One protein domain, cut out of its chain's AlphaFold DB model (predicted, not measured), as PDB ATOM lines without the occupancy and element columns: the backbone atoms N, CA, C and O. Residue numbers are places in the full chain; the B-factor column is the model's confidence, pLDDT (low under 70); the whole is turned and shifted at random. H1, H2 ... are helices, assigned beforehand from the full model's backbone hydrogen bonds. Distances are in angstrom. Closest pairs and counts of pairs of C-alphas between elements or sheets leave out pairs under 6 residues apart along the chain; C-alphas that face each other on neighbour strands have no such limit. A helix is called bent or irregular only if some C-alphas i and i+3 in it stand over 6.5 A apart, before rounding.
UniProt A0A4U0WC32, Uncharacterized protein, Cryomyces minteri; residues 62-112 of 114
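Overview. This is residues 62 to 112 of the 114 residues of an uncharacterized protein of Cryomyces minteri (UniProt A0A4U0WC32). An open, flat three-sided frame: the long helix H2 makes one side, the looping link of residues 70 to 81 turns at one end of it and brings H1 back over part of its length, and H3 sticks out from the other end. The 51 printed residues hold three named helices, H1, H2, H3, and no named strand; the class is all helix. The whole is loose, radius of gyration of the C-alphas 13.8 A, spanning 38 by 25 by 12 A.

Along the chain. H1, residues 62 to 69, begins at C-alpha 62 (-30.782, 13.763, -9.007) and measures 11.2 A. H2, residues 82 to 98, measures 24.3 A. H3, residues 104 to 110, measures 11.5 A and ends at C-alpha 110 (-46.636, 3.503, 1.452).

Arrangement. The three helices are apart from one another. Every O i to N i+4 pair is within hydrogen-bond range in H2, against 3 of 4 in H1 and 0 of 3 in H3, where 0 of 4 O i to N i+3 pairs are. H3 is neither bent nor irregular, but only just: C-alphas 105 and 108 are 6.3 A apart.

Size, cuts and confidence. The C-alphas farthest apart, Pro 80 and Asn 111, are 40.1 A apart. The printed part has no cut. H1 to H2 is a long link, H2 to H3 a tight one. Residues 94 to 112 have pLDDT under 70.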
ATOM      1  N   SER A  62     -31.925  12.932  -9.402       78.12
ATOM      2  CA  SER A  62     -30.782  13.763  -9.007       78.12
ATOM      3  C   SER A  62     -30.062  14.401 -10.199       78.12
ATOM      4  O   SER A  62     -29.753  15.592 -10.165       78.12
ATOM      5  N   ALA A  63     -29.849  13.646 -11.281       79.56
ATOM      6  CA  ALA A  63     -29.236  14.177 -12.499       79.56
ATOM      7  C   ALA A  63     -30.133  15.230 -13.165       79.56
ATOM      8  O   ALA A  63     -29.641  16.237 -13.663       79.56
ATOM      9  N   ILE A  64     -31.455  15.029 -13.136       82.25
ATOM     10  CA  ILE A  64     -32.434  15.997 -13.646       82.25
ATOM     11  C   ILE A  64     -32.398  17.292 -12.829       82.25
ATOM     12  O   ILE A  64     -32.384  18.373 -13.415       82.25
ATOM     13  N   SER A  65     -32.337  17.203 -11.497       79.88
ATOM     14  CA  SER A  65     -32.242  18.377 -10.624       79.88
ATOM     15  C   SER A  65     -30.962  19.177 -10.859       79.88
ATOM     16  O   SER A  65     -31.017  20.401 -10.932       79.88
ATOM     17  N   GLN A  66     -29.820  18.507 -11.034       82.31
ATOM     18  CA  GLN A  66     -28.547  19.174 -11.320       82.31
ATOM     19  C   GLN A  66     -28.545  19.816 -12.714       82.31
ATOM     20  O   GLN A  66     -28.113  20.952 -12.891       82.31
ATOM     21  N   ALA A  67     -29.124  19.129 -13.696       82.19
ATOM     22  CA  ALA A  67     -29.277  19.641 -15.047       82.19
ATOM     23  C   ALA A  67     -30.251  20.834 -15.134       82.19
ATOM     24  O   ALA A  67     -30.136  21.655 -16.038       82.19
ATOM     25  N   ALA A  68     -31.213  20.953 -14.215       81.94
ATOM     26  CA  ALA A  68     -32.117  22.101 -14.147       81.94
ATOM     27  C   ALA A  68     -31.438  23.377 -13.610       81.94
ATOM     28  O   ALA A  68     -31.956  24.474 -13.819       81.94
ATOM     29  N   GLN A  69     -30.287  23.243 -12.939       82.44
ATOM     30  CA  GLN A  69     -29.511  24.369 -12.413       82.44
ATOM     31  C   GLN A  69     -28.595  25.007 -13.468       82.44
ATOM     32  O   GLN A  69     -28.281  26.189 -13.349       82.44
ATOM     33  N   ASP A  70     -28.203  24.271 -14.513       82.69
ATOM     34  CA  ASP A  70     -27.362  24.788 -15.598       82.69
ATOM     35  C   ASP A  70     -28.188  25.678 -16.556       82.69
ATOM     36  O   ASP A  70     -29.128  25.184 -17.181       82.69
ATOM     37  N   PRO A  71     -27.874  26.980 -16.706       80.00
ATOM     38  CA  PRO A  71     -28.577  27.903 -17.609       80.00
ATOM     39  C   PRO A  71     -28.594  27.485 -19.085       80.00
ATOM     40  O   PRO A  71     -29.516  27.856 -19.812       80.00
ATOM     41  N   ASN A  72     -27.595  26.722 -19.530       84.06
ATOM     42  CA  ASN A  72     -27.451  26.282 -20.919       84.06
ATOM     43  C   ASN A  72     -28.055  24.895 -21.168       84.06
ATOM     44  O   ASN A  72     -28.121  24.440 -22.312       84.06
ATOM     45  N   HIS A  73     -28.506  24.210 -20.118       85.94
ATOM     46  CA  HIS A  73     -29.092  22.890 -20.245       85.94
ATOM     47  C   HIS A  73     -30.613  22.992 -20.467       85.94
ATOM     48  O   HIS A  73     -31.301  23.748 -19.781       85.94
ATOM     49  N   PRO A  74     -31.207  22.194 -21.375       85.56
ATOM     50  CA  PRO A  74     -32.637  22.274 -21.683       85.56
ATOM     51  C   PRO A  74     -33.565  21.847 -20.530       85.56
ATOM     52  O   PRO A  74     -34.771  22.050 -20.609       85.56
ATOM     53  N   ALA A  75     -33.021  21.295 -19.445       84.00
ATOM     54  CA  ALA A  75     -33.766  21.051 -18.207       84.00
ATOM     55  C   ALA A  75     -34.033  22.334 -17.400       84.00
ATOM     56  O   ALA A  75     -34.906  22.332 -16.535       84.00
ATOM     57  N   ASN A  76     -33.328  23.433 -17.685       86.88
ATOM     58  CA  ASN A  76     -33.554  24.708 -17.023       86.88
ATOM     59  C   ASN A  76     -34.864  25.356 -17.507       86.88
ATOM     60  O   ASN A  76     -35.047  25.500 -18.721       86.88
ATOM     61  N   PRO A  77     -35.748  25.815 -16.601       83.44
ATOM     62  CA  PRO A  77     -37.008  26.469 -16.962       83.44
ATOM     63  C   PRO A  77     -36.860  27.700 -17.862       83.44
ATOM     64  O   PRO A  77     -37.790  28.057 -18.580       83.44
ATOM     65  N   LYS A  78     -35.700  28.367 -17.825       84.75
ATOM     66  CA  LYS A  78     -35.417  29.572 -18.616       84.75
ATOM     67  C   LYS A  78     -34.852  29.265 -20.009       84.75
ATOM     68  O   LYS A  78     -34.627  30.192 -20.783       84.75
ATOM     69  N   HIS A  79     -34.610  27.996 -20.343       85.94
ATOM     70  CA  HIS A  79     -34.026  27.608 -21.624       85.94
ATOM     71  C   HIS A  79     -35.096  27.551 -22.741       85.94
ATOM     72  O   HIS A  79     -36.151  26.945 -22.544       85.94
ATOM     73  N   PRO A  80     -34.836  28.065 -23.963       89.31
ATOM     74  CA  PRO A  80     -35.813  28.070 -25.066       89.31
ATOM     75  C   PRO A  80     -36.349  26.681 -25.454       89.31
ATOM     76  O   PRO A  80     -37.489  26.540 -25.883       89.31
ATOM     77  N   LYS A  81     -35.530  25.634 -25.282       88.75
ATOM     78  CA  LYS A  81     -35.893  24.229 -25.566       88.75
ATOM     79  C   LYS A  81     -36.461  23.466 -24.359       88.75
ATOM     80  O   LYS A  81     -36.548  22.240 -24.407       88.75
ATOM     81  N   HIS A  82     -36.838  24.160 -23.283       87.19
ATOM     82  CA  HIS A  82     -37.368  23.516 -22.079       87.19
ATOM     83  C   HIS A  82     -38.644  22.707 -22.348       87.19
ATOM     84  O   HIS A  82     -38.764  21.568 -21.898       87.19
ATOM     85  N   GLY A  83     -39.558  23.234 -23.167       88.50
ATOM     86  CA  GLY A  83     -40.784  22.523 -23.545       88.50
ATOM     87  C   GLY A  83     -40.525  21.206 -24.291       88.50
ATOM     88  O   GLY A  83     -41.174  20.197 -24.014       88.50
ATOM     89  N   GLU A  84     -39.537  21.169 -25.193       87.75
ATOM     90  CA  GLU A  84     -39.142  19.934 -25.889       87.75
ATOM     91  C   GLU A  84     -38.526  18.910 -24.935       87.75
ATOM     92  O   GLU A  84     -38.785  17.710 -25.051       87.75
ATOM     93  N   TRP A  85     -37.716  19.376 -23.982       90.75
ATOM     94  CA  TRP A  85     -37.127  18.525 -22.955       90.75
ATOM     95  C   TRP A  85     -38.195  17.934 -22.030       90.75
ATOM     96  O   TRP A  85     -38.211  16.717 -21.838       90.75
ATOM     97  N   ALA A  86     -39.142  18.747 -21.554       88.62
ATOM     98  CA  ALA A  86     -40.257  18.293 -20.727       88.62
ATOM     99  C   ALA A  86     -41.143  17.283 -21.476       88.62
ATOM    100  O   ALA A  86     -41.528  16.256 -20.917       88.62
ATOM    101  N   LYS A  87     -41.394  17.500 -22.775       89.00
ATOM    102  CA  LYS A  87     -42.130  16.554 -23.632       89.00
ATOM    103  C   LYS A  87     -41.388  15.226 -23.807       89.00
ATOM    104  O   LYS A  87     -42.008  14.166 -23.739       89.00
ATOM    105  N   LYS A  88     -40.063  15.257 -23.990       85.75
ATOM    106  CA  LYS A  88     -39.223  14.045 -24.047       85.75
ATOM    107  C   LYS A  88     -39.205  13.303 -22.710       85.75
ATOM    108  O   LYS A  88     -39.252  12.075 -22.713       85.75
ATOM    109  N   LEU A  89     -39.170  14.023 -21.588       85.31
ATOM    110  CA  LEU A  89     -39.250  13.440 -20.249       85.31
ATOM    111  C   LEU A  89     -40.609  12.765 -20.019       85.31
ATOM    112  O   LEU A  89     -40.653  11.600 -19.633       85.31
ATOM    113  N   GLY A  90     -41.703  13.458 -20.343       83.44
ATOM    114  CA  GLY A  90     -43.065  12.931 -20.244       83.44
ATOM    115  C   GLY A  90     -43.318  11.733 -21.162       83.44
ATOM    116  O   GLY A  90     -43.956  10.777 -20.746       83.44
ATOM    117  N   SER A  91     -42.771  11.725 -22.382       81.56
ATOM    118  CA  SER A  91     -42.883  10.578 -23.297       81.56
ATOM    119  C   SER A  91     -42.093   9.360 -22.810       81.56
ATOM    120  O   SER A  91     -42.597   8.240 -22.883       81.56
ATOM    121  N   LYS A  92     -40.885   9.560 -22.263       75.62
ATOM    122  CA  LYS A  92     -40.109   8.479 -21.639       75.62
ATOM    123  C   LYS A  92     -40.825   7.908 -20.417       75.62
ATOM    124  O   LYS A  92     -40.885   6.691 -20.276       75.62
ATOM    125  N   LEU A  93     -41.405   8.773 -19.583       76.50
ATOM    126  CA  LEU A  93     -42.202   8.362 -18.429       76.50
ATOM    127  C   LEU A  93     -43.501   7.657 -18.845       76.50
ATOM    128  O   LEU A  93     -43.859   6.647 -18.257       76.50
ATOM    129  N   GLY A  94     -44.187   8.145 -19.880       67.44
ATOM    130  CA  GLY A  94     -45.423   7.549 -20.393       67.44
ATOM    131  C   GLY A  94     -45.201   6.155 -20.976       67.44
ATOM    132  O   GLY A  94     -45.933   5.227 -20.644       67.44
ATOM    133  N   ASN A  95     -44.133   5.971 -21.755       66.94
ATOM    134  CA  ASN A  95     -43.744   4.638 -22.208       66.94
ATOM    135  C   ASN A  95     -43.365   3.751 -21.009       66.94
ATOM    136  O   ASN A  95     -43.804   2.609 -20.941       66.94
ATOM    137  N   ALA A  96     -42.631   4.274 -20.023       59.06
ATOM    138  CA  ALA A  96     -42.278   3.530 -18.810       59.06
ATOM    139  C   ALA A  96     -43.504   3.116 -17.967       59.06
ATOM    140  O   ALA A  96     -43.518   2.019 -17.414       59.06
ATOM    141  N   ALA A  97     -44.556   3.937 -17.909       59.16
ATOM    142  CA  ALA A  97     -45.809   3.601 -17.234       59.16
ATOM    143  C   ALA A  97     -46.561   2.460 -17.940       59.16
ATOM    144  O   ALA A  97     -47.087   1.572 -17.273       59.16
ATOM    145  N   ILE A  98     -46.555   2.440 -19.279       56.84
ATOM    146  CA  ILE A  98     -47.167   1.367 -20.084       56.84
ATOM    147  C   ILE A  98     -46.377   0.054 -19.966       56.84
ATOM    148  O   ILE A  98     -46.975  -1.017 -19.907       56.84
ATOM    149  N   PHE A  99     -45.047   0.116 -19.868       58.78
ATOM    150  CA  PHE A  99     -44.183  -1.065 -19.724       58.78
ATOM    151  C   PHE A  99     -44.002  -1.545 -18.269       58.78
ATOM    152  O   PHE A  99     -43.118  -2.350 -17.992       58.78
ATOM    153  N   GLY A 100     -44.832  -1.087 -17.322       47.91
ATOM    154  CA  GLY A 100     -44.816  -1.565 -15.933       47.91
ATOM    155  C   GLY A 100     -43.711  -0.977 -15.044       47.91
ATOM    156  O   GLY A 100     -43.697  -1.237 -13.844       47.91
ATOM    157  N   ALA A 101     -42.845  -0.108 -15.573       52.66
ATOM    158  CA  ALA A 101     -41.827   0.615 -14.800       52.66
ATOM    159  C   ALA A 101     -42.404   1.783 -13.964       52.66
ATOM    160  O   ALA A 101     -41.685   2.403 -13.186       52.66
ATOM    161  N   GLY A 102     -43.704   2.083 -14.097       47.03
ATOM    162  CA  GLY A 102     -44.423   3.059 -13.267       47.03
ATOM    163  C   GLY A 102     -45.059   2.490 -11.990       47.03
ATOM    164  O   GLY A 102     -45.498   3.267 -11.148       47.03
ATOM    165  N   ALA A 103     -45.113   1.163 -11.822       46.88
ATOM    166  CA  ALA A 103     -45.733   0.535 -10.648       46.88
ATOM    167  C   ALA A 103     -44.765   0.392  -9.460       46.88
ATOM    168  O   ALA A 103     -45.204   0.359  -8.315       46.88
ATOM    169  N   THR A 104     -43.452   0.360  -9.708       50.75
ATOM    170  CA  THR A 104     -42.441   0.115  -8.665       50.75
ATOM    171  C   THR A 104     -42.120   1.355  -7.825       50.75
ATOM    172  O   THR A 104     -41.696   1.218  -6.688       50.75
ATOM    173  N   ALA A 105     -42.378   2.569  -8.327       50.12
ATOM    174  CA  ALA A 105     -42.170   3.802  -7.555       50.12
ATOM    175  C   ALA A 105     -43.302   4.098  -6.546       50.12
ATOM    176  O   ALA A 105     -43.125   4.915  -5.647       50.12
ATOM    177  N   GLY A 106     -44.472   3.460  -6.689       40.84
ATOM    178  CA  GLY A 106     -45.619   3.669  -5.797       40.84
ATOM    179  C   GLY A 106     -45.632   2.766  -4.560       40.84
ATOM    180  O   GLY A 106     -46.286   3.097  -3.574       40.84
ATOM    181  N   SER A 107     -44.917   1.638  -4.592       42.62
ATOM    182  CA  SER A 107     -44.951   0.633  -3.521       42.62
ATOM    183  C   SER A 107     -44.039   0.970  -2.335       42.62
ATOM    184  O   SER A 107     -44.377   0.629  -1.205       42.62
ATOM    185  N   ASP A 108     -42.942   1.698  -2.561       50.66
ATOM    186  CA  ASP A 108     -41.978   2.029  -1.500       50.66
ATOM    187  C   ASP A 108     -42.374   3.265  -0.666       50.66
ATOM    188  O   ASP A 108     -41.882   3.432   0.445       50.66
ATOM    189  N   LEU A 109     -43.300   4.110  -1.146       53.75
ATOM    190  CA  LEU A 109     -43.769   5.296  -0.405       53.75
ATOM    191  C   LEU A 109     -44.850   4.987   0.641       53.75
ATOM    192  O   LEU A 109     -44.995   5.731   1.609       53.75
ATOM    193  N   VAL A 110     -45.611   3.903   0.472       49.38
ATOM    194  CA  VAL A 110     -46.636   3.503   1.452       49.38
ATOM    195  C   VAL A 110     -46.075   2.618   2.565       49.38
ATOM    196  O   VAL A 110     -46.607   2.643   3.669       49.38
ATOM    197  N   ASN A 111     -44.961   1.917   2.322       45.47
ATOM    198  CA  ASN A 111     -44.289   1.087   3.331       45.47
ATOM    199  C   ASN A 111     -43.375   1.883   4.285       45.47
ATOM    200  O   ASN A 111     -42.855   1.317   5.237       45.47
ATOM    201  N   SER A 112     -43.162   3.183   4.048       46.03
ATOM    202  CA  SER A 112     -42.464   4.085   4.979       46.03
ATOM    203  C   SER A 112     -43.413   4.942   5.829       46.03
ATOM    204  O   SER A 112     -42.950   5.813   6.563       46.03
TER     205      SER A 112